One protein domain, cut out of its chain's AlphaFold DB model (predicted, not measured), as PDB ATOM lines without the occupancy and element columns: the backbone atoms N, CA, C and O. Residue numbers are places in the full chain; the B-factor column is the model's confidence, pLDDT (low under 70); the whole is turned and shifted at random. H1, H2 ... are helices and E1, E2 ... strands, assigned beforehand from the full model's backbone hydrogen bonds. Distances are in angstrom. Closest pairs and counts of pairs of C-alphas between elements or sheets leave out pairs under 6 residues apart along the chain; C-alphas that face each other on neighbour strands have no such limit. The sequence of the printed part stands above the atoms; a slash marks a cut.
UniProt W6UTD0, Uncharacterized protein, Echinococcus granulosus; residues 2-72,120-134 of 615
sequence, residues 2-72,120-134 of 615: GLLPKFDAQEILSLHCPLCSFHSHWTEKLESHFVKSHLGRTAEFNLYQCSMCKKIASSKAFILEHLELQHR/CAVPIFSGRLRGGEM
ATOM      1  N   GLY A   2     -15.391  14.817 -11.839       70.06
ATOM      2  CA  GLY A   2     -14.548  15.738 -11.065       70.06
ATOM      3  C   GLY A   2     -13.064  15.373 -11.169       70.06
ATOM      4  O   GLY A   2     -12.434  15.057 -10.166       70.06
ATOM      5  N   LEU A   3     -12.544  15.328 -12.398       82.00
ATOM      6  CA  LEU A   3     -11.114  15.204 -12.710       82.00
ATOM      7  C   LEU A   3     -10.461  16.585 -12.870       82.00
ATOM      8  O   LEU A   3      -9.268  16.735 -12.616       82.00
ATOM      9  N   LEU A   4     -11.238  17.590 -13.284       90.81
ATOM     10  CA  LEU A   4     -10.835  18.992 -13.255       90.81
ATOM     11  C   LEU A   4     -11.015  19.583 -11.846       90.81
ATOM     12  O   LEU A   4     -12.025  19.296 -11.193       90.81
ATOM     13  N   PRO A   5     -10.109  20.466 -11.386       93.25
ATOM     14  CA  PRO A   5     -10.347  21.248 -10.181       93.25
ATOM     15  C   PRO A   5     -11.579  22.154 -10.339       93.25
ATOM     16  O   PRO A   5     -11.937  22.574 -11.446       93.25
ATOM     17  N   LYS A   6     -12.227  22.475  -9.217       94.69
ATOM     18  CA  LYS A   6     -13.319  23.454  -9.185       94.69
ATOM     19  C   LYS A   6     -12.734  24.858  -9.030       94.69
ATOM     20  O   LYS A   6     -12.041  25.119  -8.054       94.69
ATOM     21  N   PHE A   7     -13.044  25.729  -9.984       95.00
ATOM     22  CA  PHE A   7     -12.725  27.160  -9.982       95.00
ATOM     23  C   PHE A   7     -14.030  27.954 -10.065       95.00
ATOM     24  O   PHE A   7     -15.037  27.415 -10.542       95.00
ATOM     25  N   ASP A   8     -14.028  29.219  -9.643       95.75
ATOM     26  CA  ASP A   8     -15.188  30.088  -9.858       95.75
ATOM     27  C   ASP A   8     -15.307  30.431 -11.359       95.75
ATOM     28  O   ASP A   8     -14.316  30.677 -12.051       95.75
ATOM     29  N   ALA A   9     -16.536  30.496 -11.869       94.12
ATOM     30  CA  ALA A   9     -16.834  31.019 -13.199       94.12
ATOM     31  C   ALA A   9     -16.319  32.459 -13.404       94.12
ATOM     32  O   ALA A   9     -16.052  32.851 -14.535       94.12
ATOM     33  N   GLN A  10     -16.139  33.236 -12.327       96.44
ATOM     34  CA  GLN A  10     -15.528  34.572 -12.367       96.44
ATOM     35  C   GLN A  10     -14.019  34.555 -12.684       96.44
ATOM     36  O   GLN A  10     -13.491  35.507 -13.271       96.44
ATOM     37  N   GLU A  11     -13.318  33.479 -12.314       96.75
ATOM     38  CA  GLU A  11     -11.889  33.282 -12.591       96.75
ATOM     39  C   GLU A  11     -11.659  32.732 -14.006       96.75
ATOM     40  O   GLU A  11     -10.606  32.954 -14.605       96.75
ATOM     41  N   ILE A  12     -12.639  32.025 -14.569       97.19
ATOM     42  CA  ILE A  12     -12.529  31.367 -15.872       97.19
ATOM     43  C   ILE A  12     -12.797  32.359 -17.016       97.19
ATOM     44  O   ILE A  12     -13.881  32.919 -17.144       97.19
ATOM     45  N   LEU A  13     -11.822  32.514 -17.914       96.38
ATOM     46  CA  LEU A  13     -11.971  33.235 -19.183       96.38
ATOM     47  C   LEU A  13     -12.642  32.364 -20.254       96.38
ATOM     48  O   LEU A  13     -13.676  32.738 -20.797       96.38
ATOM     49  N   SER A  14     -12.049  31.206 -20.573       96.75
ATOM     50  CA  SER A  14     -12.612  30.259 -21.546       96.75
ATOM     51  C   SER A  14     -12.033  28.846 -21.424       96.75
ATOM     52  O   SER A  14     -10.813  28.626 -21.463       96.75
ATOM     53  N   LEU A  15     -12.922  27.856 -21.344       97.69
ATOM     54  CA  LEU A  15     -12.601  26.438 -21.461       97.69
ATOM     55  C   LEU A  15     -13.142  25.904 -22.787       97.69
ATOM     56  O   LEU A  15     -14.353  25.840 -22.973       97.69
ATOM     57  N   HIS A  16     -12.258  25.499 -23.693       97.69
ATOM     58  CA  HIS A  16     -12.596  24.879 -24.970       97.69
ATOM     59  C   HIS A  16     -12.500  23.356 -24.858       97.69
ATOM     60  O   HIS A  16     -11.628  22.826 -24.168       97.69
ATOM     61  N   CYS A  17     -13.379  22.640 -25.554       97.44
ATOM     62  CA  CYS A  17     -13.255  21.197 -25.695       97.44
ATOM     63  C   CYS A  17     -12.103  20.867 -26.664       97.44
ATOM     64  O   CYS A  17     -12.091  21.385 -27.778       97.44
ATOM     65  N   PRO A  18     -11.151  19.977 -26.320       96.56
ATOM     66  CA  PRO A  18     -10.059  19.617 -27.230       96.56
ATOM     67  C   PRO A  18     -10.500  18.732 -28.415       96.56
ATOM     68  O   PRO A  18      -9.670  18.379 -29.248       96.56
ATOM     69  N   LEU A  19     -11.783  18.348 -28.500       96.06
ATOM     70  CA  LEU A  19     -12.324  17.452 -29.534       96.06
ATOM     71  C   LEU A  19     -13.444  18.064 -30.401       96.06
ATOM     72  O   LEU A  19     -13.842  17.434 -31.383       96.06
ATOM     73  N   CYS A  20     -13.962  19.257 -30.078       96.75
ATOM     74  CA  CYS A  20     -14.935  19.983 -30.909       96.75
ATOM     75  C   CYS A  20     -15.004  21.483 -30.552       96.75
ATOM     76  O   CYS A  20     -14.340  21.944 -29.631       96.75
ATOM     77  N   SER A  21     -15.837  22.259 -31.252       96.44
ATOM     78  CA  SER A  21     -16.002  23.713 -31.064       96.44
ATOM     79  C   SER A  21     -16.747  24.145 -29.784       96.44
ATOM     80  O   SER A  21     -16.941  25.345 -29.560       96.44
ATOM     81  N   PHE A  22     -17.170  23.203 -28.934       97.31
ATOM     82  CA  PHE A  22     -17.824  23.520 -27.665       97.31
ATOM     83  C   PHE A  22     -16.885  24.284 -26.723       97.31
ATOM     84  O   PHE A  22     -15.700  23.964 -26.598       97.31
ATOM     85  N   HIS A  23     -17.433  25.272 -26.021       96.94
ATOM     86  CA  HIS A  23     -16.716  26.064 -25.033       96.94
ATOM     87  C   HIS A  23     -17.629  26.451 -23.862       96.94
ATOM     88  O   HIS A  23     -18.850  26.517 -23.997       96.94
ATOM     89  N   SER A  24     -17.045  26.690 -22.688       96.88
ATOM     90  CA  SER A  24     -17.776  27.103 -21.490       96.88
ATOM     91  C   SER A  24     -16.896  27.868 -20.502       96.88
ATOM     92  O   SER A  24     -15.677  27.735 -20.507       96.88
ATOM     93  N   HIS A  25     -17.532  28.616 -19.601       96.81
ATOM     94  CA  HIS A  25     -16.901  29.248 -18.437       96.81
ATOM     95  C   HIS A  25     -17.134  28.451 -17.130       96.81
ATOM     96  O   HIS A  25     -16.973  28.978 -16.040       96.81
ATOM     97  N   TRP A  26     -17.515  27.168 -17.231       96.25
ATOM     98  CA  TRP A  26     -17.714  26.262 -16.089       96.25
ATOM     99  C   TRP A  26     -16.992  24.933 -16.347       96.25
ATOM    100  O   TRP A  26     -17.271  24.282 -17.360       96.25
ATOM    101  N   THR A  27     -16.122  24.485 -15.434       95.00
ATOM    102  CA  THR A  27     -15.433  23.184 -15.567       95.00
ATOM    103  C   THR A  27     -16.424  22.022 -15.598       95.00
ATOM    104  O   THR A  27     -16.334  21.172 -16.476       95.00
ATOM    105  N   GLU A  28     -17.439  22.033 -14.732       95.19
ATOM    106  CA  GLU A  28     -18.463  20.978 -14.659       95.19
ATOM    107  C   GLU A  28     -19.284  20.837 -15.954       95.19
ATOM    108  O   GLU A  28     -19.652  19.727 -16.343       95.19
ATOM    109  N   LYS A  29     -19.541  21.943 -16.673       95.88
ATOM    110  CA  LYS A  29     -20.224  21.893 -17.981       95.88
ATOM    111  C   LYS A  29     -19.306  21.343 -19.068       95.88
ATOM    112  O   LYS A  29     -19.786  20.592 -19.915       95.88
ATOM    113  N   LEU A  30     -18.010  21.668 -19.031       96.44
ATOM    114  CA  LEU A  30     -17.021  21.080 -19.935       96.44
ATOM    115  C   LEU A  30     -16.873  19.571 -19.693       96.44
ATOM    116  O   LEU A  30     -16.929  18.809 -20.653       96.44
ATOM    117  N   GLU A  31     -16.754  19.132 -18.435       95.50
ATOM    118  CA  GLU A  31     -16.724  17.707 -18.089       95.50
ATOM    119  C   GLU A  31     -18.003  16.997 -18.544       95.50
ATOM    120  O   GLU A  31     -17.922  15.974 -19.217       95.50
ATOM    121  N   SER A  32     -19.187  17.545 -18.239       95.44
ATOM    122  CA  SER A  32     -20.460  16.923 -18.630       95.44
ATOM    123  C   SER A  32     -20.614  16.832 -20.152       95.44
ATOM    124  O   SER A  32     -21.092  15.815 -20.654       95.44
ATOM    125  N   HIS A  33     -20.172  17.852 -20.894       96.50
ATOM    126  CA  HIS A  33     -20.103  17.809 -22.353       96.50
ATOM    127  C   HIS A  33     -19.114  16.741 -22.845       96.50
ATOM    128  O   HIS A  33     -19.489  15.921 -23.677       96.50
ATOM    129  N   PHE A  34     -17.887  16.697 -22.319       95.81
ATOM    130  CA  PHE A  34     -16.881  15.720 -22.745       95.81
ATOM    131  C   PHE A  34     -17.345  14.281 -22.470       95.81
ATOM    132  O   PHE A  34     -17.220  13.408 -23.327       95.81
ATOM    133  N   VAL A  35     -17.963  14.053 -21.308       94.38
ATOM    134  CA  VAL A  35     -18.551  12.764 -20.930       94.38
ATOM    135  C   VAL A  35     -19.664  12.351 -21.899       94.38
ATOM    136  O   VAL A  35     -19.640  11.224 -22.384       94.38
ATOM    137  N   LYS A  36     -20.605  13.246 -22.229       94.00
ATOM    138  CA  LYS A  36     -21.781  12.925 -23.063       94.00
ATOM    139  C   LYS A  36     -21.493  12.894 -24.567       94.00
ATOM    140  O   LYS A  36     -21.994  12.027 -25.270       94.00
ATOM    141  N   SER A  37     -20.723  13.851 -25.078       94.62
ATOM    142  CA  SER A  37     -20.516  14.058 -26.519       94.62
ATOM    143  C   SER A  37     -19.296  13.323 -27.079       94.62
ATOM    144  O   SER A  37     -19.165  13.207 -28.299       94.62
ATOM    145  N   HIS A  38     -18.387  12.839 -26.226       94.38
ATOM    146  CA  HIS A  38     -17.130  12.202 -26.637       94.38
ATOM    147  C   HIS A  38     -16.910  10.837 -25.962       94.38
ATOM    148  O   HIS A  38     -15.792  10.503 -25.566       94.38
ATOM    149  N   LEU A  39     -17.983  10.039 -25.871       91.81
ATOM    150  CA  LEU A  39     -17.991   8.654 -25.378       91.81
ATOM    151  C   LEU A  39     -16.783   7.838 -25.877       91.81
ATOM    152  O   LEU A  39     -16.425   7.888 -27.056       91.81
ATOM    153  N   GLY A  40     -16.141   7.113 -24.959       90.38
ATOM    154  CA  GLY A  40     -14.954   6.280 -25.186       90.38
ATOM    155  C   GLY A  40     -13.675   7.008 -25.627       90.38
ATOM    156  O   GLY A  40     -12.628   6.374 -25.737       90.38
ATOM    157  N   ARG A  41     -13.702   8.326 -25.866       94.44
ATOM    158  CA  ARG A  41     -12.502   9.095 -26.230       94.44
ATOM    159  C   ARG A  41     -11.757   9.561 -24.984       94.44
ATOM    160  O   ARG A  41     -12.350   9.821 -23.938       94.44
ATOM    161  N   THR A  42     -10.445   9.739 -25.114       95.31
ATOM    162  CA  THR A  42      -9.655  10.511 -24.146       95.31
ATOM    163  C   THR A  42      -8.909  11.623 -24.864       95.31
ATOM    164  O   THR A  42      -8.542  11.463 -26.028       95.31
ATOM    165  N   ALA A  43      -8.711  12.751 -24.190       96.12
ATOM    166  CA  ALA A  43      -7.942  13.874 -24.705       96.12
ATOM    167  C   ALA A  43      -7.147  14.523 -23.575       96.12
ATOM    168  O   ALA A  43      -7.595  14.569 -22.428       96.12
ATOM    169  N   GLU A  44      -5.966  15.029 -23.901       96.38
ATOM    170  CA  GLU A  44      -5.155  15.784 -22.953       96.38
ATOM    171  C   GLU A  44      -5.696  17.207 -22.833       96.38
ATOM    172  O   GLU A  44      -6.157  17.809 -23.804       96.38
ATOM    173  N   PHE A  45      -5.697  17.719 -21.608       96.88
ATOM    174  CA  PHE A  45      -6.324  18.978 -21.256       96.88
ATOM    175  C   PHE A  45      -5.448  19.722 -20.254       96.88
ATOM    176  O   PHE A  45      -5.034  19.175 -19.232       96.88
ATOM    177  N   ASN A  46      -5.168  20.983 -20.568       97.19
ATOM    178  CA  ASN A  46      -4.285  21.842 -19.799       97.19
ATOM    179  C   ASN A  46      -5.038  23.110 -19.396       97.19
ATOM    180  O   ASN A  46      -5.871  23.600 -20.156       97.19
ATOM    181  N   LEU A  47      -4.728  23.652 -18.222       97.81
ATOM    182  CA  LEU A  47      -5.204  24.959 -17.779       97.81
ATOM    183  C   LEU A  47      -4.013  25.871 -17.516       97.81
ATOM    184  O   LEU A  47      -3.066  25.501 -16.818       97.81
ATOM    185  N   TYR A  48      -4.101  27.082 -18.052       98.25
ATOM    186  CA  TYR A  48      -3.116  28.138 -17.895       98.25
ATOM    187  C   TYR A  48      -3.739  29.279 -17.098       98.25
ATOM    188  O   TYR A  48      -4.880  29.667 -17.351       98.25
ATOM    189  N   GLN A  49      -2.983  29.822 -16.152       98.00
ATOM    190  CA  GLN A  49      -3.367  30.959 -15.333       98.00
ATOM    191  C   GLN A  49      -2.552  32.194 -15.722       98.00
ATOM    192  O   GLN A  49      -1.331  32.137 -15.886       98.00
ATOM    193  N   CYS A  50      -3.234  33.328 -15.832       97.50
ATOM    194  CA  CYS A  50      -2.622  34.641 -15.925       97.50
ATOM    195  C   CYS A  50      -1.881  34.957 -14.618       97.50
ATOM    196  O   CYS A  50      -2.500  35.067 -13.556       97.50
ATOM    197  N   SER A  51      -0.558  35.144 -14.677       95.88
ATOM    198  CA  SER A  51       0.250  35.452 -13.490       95.88
ATOM    199  C   SER A  51      -0.204  36.717 -12.747       95.88
ATOM    200  O   SER A  51      -0.014  36.795 -11.533       95.88
ATOM    201  N   MET A  52      -0.802  37.676 -13.467       94.75
ATOM    202  CA  MET A  52      -1.246  38.983 -12.966       94.75
ATOM    203  C   MET A  52      -2.613  38.896 -12.267       94.75
ATOM    204  O   MET A  52      -2.669  38.912 -11.041       94.75
ATOM    205  N   CYS A  53      -3.713  38.746 -13.016       96.12
ATOM    206  CA  CYS A  53      -5.079  38.777 -12.469       96.12
ATOM    207  C   CYS A  53      -5.642  37.413 -12.019       96.12
ATOM    208  O   CYS A  53      -6.822  37.323 -11.692       96.12
ATOM    209  N   LYS A  54      -4.833  36.345 -12.046       97.06
ATOM    210  CA  LYS A  54      -5.199  34.961 -11.668       97.06
ATOM    211  C   LYS A  54      -6.307  34.296 -12.494       97.06
ATOM    212  O   LYS A  54      -6.655  33.153 -12.205       97.06
ATOM    213  N   LYS A  55      -6.793  34.932 -13.565       97.62
ATOM    214  CA  LYS A  55      -7.770  34.325 -14.479       97.62
ATOM    215  C   LYS A  55      -7.213  33.131 -15.259       97.62
ATOM    216  O   LYS A  55      -6.021  33.079 -15.557       97.62
ATOM    217  N   ILE A  56      -8.086  32.184 -15.595       97.88
ATOM    218  CA  ILE A  56      -7.750  30.839 -16.084       97.88
ATOM    219  C   ILE A  56      -8.355  30.590 -17.470       97.88
ATOM    220  O   ILE A  56      -9.518  30.909 -17.715       97.88
ATOM    221  N   ALA A  57      -7.606  29.953 -18.371       98.12
ATOM    222  CA  ALA A  57      -8.135  29.442 -19.634       98.12
ATOM    223  C   ALA A  57      -7.473  28.123 -20.052       98.12
ATOM    224  O   ALA A  57      -6.340  27.809 -19.694       98.12
ATOM    225  N   SER A  58      -8.196  27.368 -20.873       97.44
ATOM    226  CA  SER A  58      -7.749  26.096 -21.473       97.44
ATOM    227  C   SER A  58      -6.670  26.234 -22.558       97.44
ATOM    228  O   SER A  58      -5.996  25.265 -22.898       97.44
ATOM    229  N   SER A  59      -6.500  27.430 -23.125       96.88
ATOM    230  CA  SER A  59      -5.570  27.693 -24.226       96.88
ATOM    231  C   SER A  59      -4.445  28.617 -23.776       96.88
ATOM    232  O   SER A  59      -4.692  29.729 -23.306       96.88
ATOM    233  N   LYS A  60      -3.193  28.182 -23.983       96.56
ATOM    234  CA  LYS A  60      -2.006  29.007 -23.720       96.56
ATOM    235  C   LYS A  60      -2.017  30.282 -24.564       96.56
ATOM    236  O   LYS A  60      -1.688  31.343 -24.049       96.56
ATOM    237  N   ALA A  61      -2.423  30.181 -25.833       96.00
ATOM    238  CA  ALA A  61      -2.534  31.331 -26.727       96.00
ATOM    239  C   ALA A  61      -3.548  32.354 -26.194       96.00
ATOM    240  O   ALA A  61      -3.235  33.535 -26.147       96.00
ATOM    241  N   PHE A  62      -4.695  31.893 -25.682       96.44
ATOM    242  CA  PHE A  62      -5.720  32.775 -25.116       96.44
ATOM    243  C   PHE A  62      -5.248  33.492 -23.839       96.44
ATOM    244  O   PHE A  62      -5.577  34.655 -23.636       96.44
ATOM    245  N   ILE A  63      -4.442  32.847 -22.982       96.81
ATOM    246  CA  ILE A  63      -3.828  33.545 -21.834       96.81
ATOM    247  C   ILE A  63      -2.759  34.546 -22.280       96.81
ATOM    248  O   ILE A  63      -2.669  35.607 -21.672       96.81
ATOM    249  N   LEU A  64      -1.979  34.257 -23.325       95.12
ATOM    250  CA  LEU A  64      -0.999  35.208 -23.865       95.12
ATOM    251  C   LEU A  64      -1.680  36.426 -24.516       95.12
ATOM    252  O   LEU A  64      -1.282  37.550 -24.240       95.12
ATOM    253  N   GLU A  65      -2.751  36.219 -25.283       95.69
ATOM    254  CA  GLU A  65      -3.594  37.289 -25.834       95.69
ATOM    255  C   GLU A  65      -4.269  38.105 -24.719       95.69
ATOM    256  O   GLU A  65      -4.241  39.330 -24.739       95.69
ATOM    257  N   HIS A  66      -4.807  37.453 -23.684       95.88
ATOM    258  CA  HIS A  66      -5.349  38.138 -22.510       95.88
ATOM    259  C   HIS A  66      -4.280  38.953 -21.756       95.88
ATOM    260  O   HIS A  66      -4.552  40.076 -21.329       95.88
ATOM    261  N   LEU A  67      -3.065  38.415 -21.609       95.06
ATOM    262  CA  LEU A  67      -1.924  39.132 -21.043       95.06
ATOM    263  C   LEU A  67      -1.543  40.340 -21.905       95.06
ATOM    264  O   LEU A  67      -1.256  41.390 -21.347       95.06
ATOM    265  N   GLU A  68      -1.605  40.249 -23.232       93.62
ATOM    266  CA  GLU A  68      -1.373  41.405 -24.100       93.62
ATOM    267  C   GLU A  68      -2.510  42.441 -24.003       93.62
ATOM    268  O   GLU A  68      -2.256  43.623 -23.795       93.62
ATOM    269  N   LEU A  69      -3.774  42.024 -24.084       94.44
ATOM    270  CA  LEU A  69      -4.923  42.936 -24.159       94.44
ATOM    271  C   LEU A  69      -5.341  43.554 -22.817       94.44
ATOM    272  O   LEU A  69      -6.018  44.579 -22.808       94.44
ATOM    273  N   GLN A  70      -5.028  42.919 -21.685       94.81
ATOM    274  CA  GLN A  70      -5.422  43.388 -20.343       94.81
ATOM    275  C   GLN A  70      -4.222  43.700 -19.445       94.81
ATOM    276  O   GLN A  70      -4.380  44.364 -18.420       94.81
ATOM    277  N   HIS A  71      -3.029  43.225 -19.815       92.50
ATOM    278  CA  HIS A  71      -1.793  43.409 -19.062       92.50
ATOM    279  C   HIS A  71      -0.601  43.858 -19.936       92.50
ATOM    280  O   HIS A  71       0.540  43.790 -19.473       92.50
ATOM    281  N   ARG A  72      -0.843  44.429 -21.137       88.50
ATOM    282  CA  ARG A  72       0.041  45.485 -21.661       88.50
ATOM    283  C   ARG A  72       0.039  46.617 -20.639       88.50
ATOM    284  O   ARG A  72      -0.814  47.502 -20.659       88.50
ATOM    285  N   CYS A 120       3.435  35.994 -17.344       89.50
ATOM    286  CA  CYS A 120       3.616  34.606 -17.743       89.50
ATOM    287  C   CYS A 120       2.284  33.846 -17.716       89.50
ATOM    288  O   CYS A 120       1.488  33.975 -16.782       89.50
ATOM    289  N   ALA A 121       2.070  33.009 -18.732       95.69
ATOM    290  CA  ALA A 121       1.006  32.014 -18.763       95.69
ATOM    291  C   ALA A 121       1.455  30.768 -17.978       95.69
ATOM    292  O   ALA A 121       2.107  29.878 -18.530       95.69
ATOM    293  N   VAL A 122       1.133  30.714 -16.684       96.56
ATOM    294  CA  VAL A 122       1.566  29.637 -15.780       96.56
ATOM    295  C   VAL A 122       0.670  28.408 -15.978       96.56
ATOM    296  O   VAL A 122      -0.540  28.534 -15.797       96.56
ATOM    297  N   PRO A 123       1.192  27.219 -16.334       96.88
ATOM    298  CA  PRO A 123       0.389  25.999 -16.330       96.88
ATOM    299  C   PRO A 123       0.043  25.619 -14.882       96.88
ATOM    300  O   PRO A 123       0.939  25.424 -14.065       96.88
ATOM    301  N   ILE A 124      -1.250  25.526 -14.566       97.44
ATOM    302  CA  ILE A 124      -1.752  25.187 -13.219       97.44
ATOM    303  C   ILE A 124      -2.355  23.782 -13.131       97.44
ATOM    304  O   ILE A 124      -2.511  23.242 -12.041       97.44
ATOM    305  N   PHE A 125      -2.701  23.181 -14.270       96.81
ATOM    306  CA  PHE A 125      -3.213  21.817 -14.351       96.81
ATOM    307  C   PHE A 125      -2.864  21.216 -15.711       96.81
ATOM    308  O   PHE A 125      -3.052  21.864 -16.742       96.81
ATOM    309  N   SER A 126      -2.428  19.961 -15.697       96.75
ATOM    310  CA  SER A 126      -2.245  19.112 -16.871       96.75
ATOM    311  C   SER A 126      -2.843  17.752 -16.543       96.75
ATOM    312  O   SER A 126      -2.440  17.116 -15.571       96.75
ATOM    313  N   GLY A 127      -3.825  17.313 -17.323       95.12
ATOM    314  CA  GLY A 127      -4.542  16.069 -17.072       95.12
ATOM    315  C   GLY A 127      -5.171  15.499 -18.335       95.12
ATOM    316  O   GLY A 127      -5.016  16.034 -19.432       95.12
ATOM    317  N   ARG A 128      -5.896  14.391 -18.184       95.44
ATOM    318  CA  ARG A 128      -6.565  13.708 -19.292       95.44
ATOM    319  C   ARG A 128      -8.065  13.645 -19.038       95.44
ATOM    320  O   ARG A 128      -8.513  12.970 -18.115       95.44
ATOM    321  N   LEU A 129      -8.834  14.327 -19.881       94.94
ATOM    322  CA  LEU A 129     -10.279  14.157 -19.934       94.94
ATOM    323  C   LEU A 129     -10.585  12.780 -20.536       94.94
ATOM    324  O   LEU A 129     -10.032  12.401 -21.571       94.94
ATOM    325  N   ARG A 130     -11.471  12.031 -19.875       93.62
ATOM    326  CA  ARG A 130     -12.033  10.759 -20.341       93.62
ATOM    327  C   ARG A 130     -13.526  10.978 -20.584       93.62
ATOM    328  O   ARG A 130     -14.202  11.555 -19.735       93.62
ATOM    329  N   GLY A 131     -14.015  10.572 -21.755       91.31
ATOM    330  CA  GLY A 131     -15.439  10.588 -22.079       91.31
ATOM    331  C   GLY A 131     -16.212   9.598 -21.210       91.31
ATOM    332  O   GLY A 131     -15.619   8.845 -20.440       91.31
ATOM    333  N   GLY A 132     -17.537   9.559 -21.341       86.81
ATOM    334  CA  GLY A 132     -18.313   8.484 -20.735       86.81
ATOM    335  C   GLY A 132     -17.808   7.146 -21.265       86.81
ATOM    336  O   GLY A 132     -17.474   7.032 -22.448       86.81
ATOM    337  N   GLU A 133     -17.698   6.152 -20.391       84.19
ATOM    338  CA  GLU A 133     -17.394   4.799 -20.841       84.19
ATOM    339  C   GLU A 133     -18.506   4.346 -21.783       84.19
ATOM    340  O   GLU A 133     -19.689   4.590 -21.531       84.19
ATOM    341  N   MET A 134     -18.113   3.744 -22.904       71.81
ATOM    342  CA  MET A 134     -19.065   3.141 -23.822       71.81
ATOM    343  C   MET A 134     -19.727   1.983 -23.076       71.81
ATOM    344  O   MET A 134     -19.096   0.954 -22.858       71.81
TER     345      MET A 134
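This is residues 2 to 72 and 120 to 134 of the 615 residues of an uncharacterized protein of Echinococcus granulosus (UniProt W6UTD0). A long ribbon of two antiparallel strands, E2 and E3, runs along a rod-shaped domain, and over one of its faces lie three shorter parts roughly in a row: H1 towards one end, the short strand E1 in the middle and H2 towards the other end. Residues 56 to 57 join E1 to the ribbon by short pairings with both E1 and E2. The printed part has 86 residues, with two named helices and three named strands in the order E1, H1, E2, H2, E3; the class is mixed, helices and strands. It is compact, with a radius of gyration of the C-alphas of 13.0 A, and spans 46 by 21 by 19 A.

The sheet has the order E2 - E3, with E2 at residues 42 to 50 and E3 at residues 121 to 130. The two strands are antiparallel, with 159 degrees between their directions; N 45 and O 127 are 2.8 A apart and N 122 and O 49 are 3.0 A apart, both within hydrogen-bond range. E3 bends by 57 degrees at residue 124. H2, residues 60 to 71, has 7 pairs of C-alphas within 8 A of E2, the closest being those of Tyr 48 and Lys 60 at 6.0 A. The closest C-alphas of H2 and E3 are those of Ile 63 and Ala 121, 5.9 A apart. H1, residues 27 to 37, comes closest to E3 at the C-alphas of Val 35 and Arg 130, 6.8 A apart. H1 and H2 are apart. E1, residues 12 to 16, pairs with no named strand; its residues 12 to 14 pair with residues 56 to 57, parallel, and residues 48 to 49 of E2 pair with the same two residues, antiparallel. The closest C-alphas of E1 and H1 are those of Leu 15 and Leu 30, 7.1 A apart. E1 is near E2 and near H2, with 9 and 5 pairs of C-alphas within 10 A, and apart from E3. In H1 and H2 every O i to N i+4 pair is within hydrogen-bond range.

E2 is 26.4 A from first to last C-alpha, beginning at C-alpha 42 at (-9.655, 10.511, -24.146). E3 is 25.0 A long and ends at C-alpha 130 at (-12.033, 10.759, -20.341). H1 and H2 are each 15.1 A long. E1 is 11.2 A long, from C-alpha 12 at (-12.529, 31.367, -15.872).

The two C-alphas farthest apart are those of Arg 72 and Met 134, 46.5 A. Residues 73 to 119 are cut out, and C-alphas 72 and 120 are 12.1 A apart across the cut. Of the links printed whole, H1 to E2 is tight, E1 to H1 and E2 to H2 are short, and none is long. The mean pLDDT of the printed part is 94.7, and no printed residue is under 70.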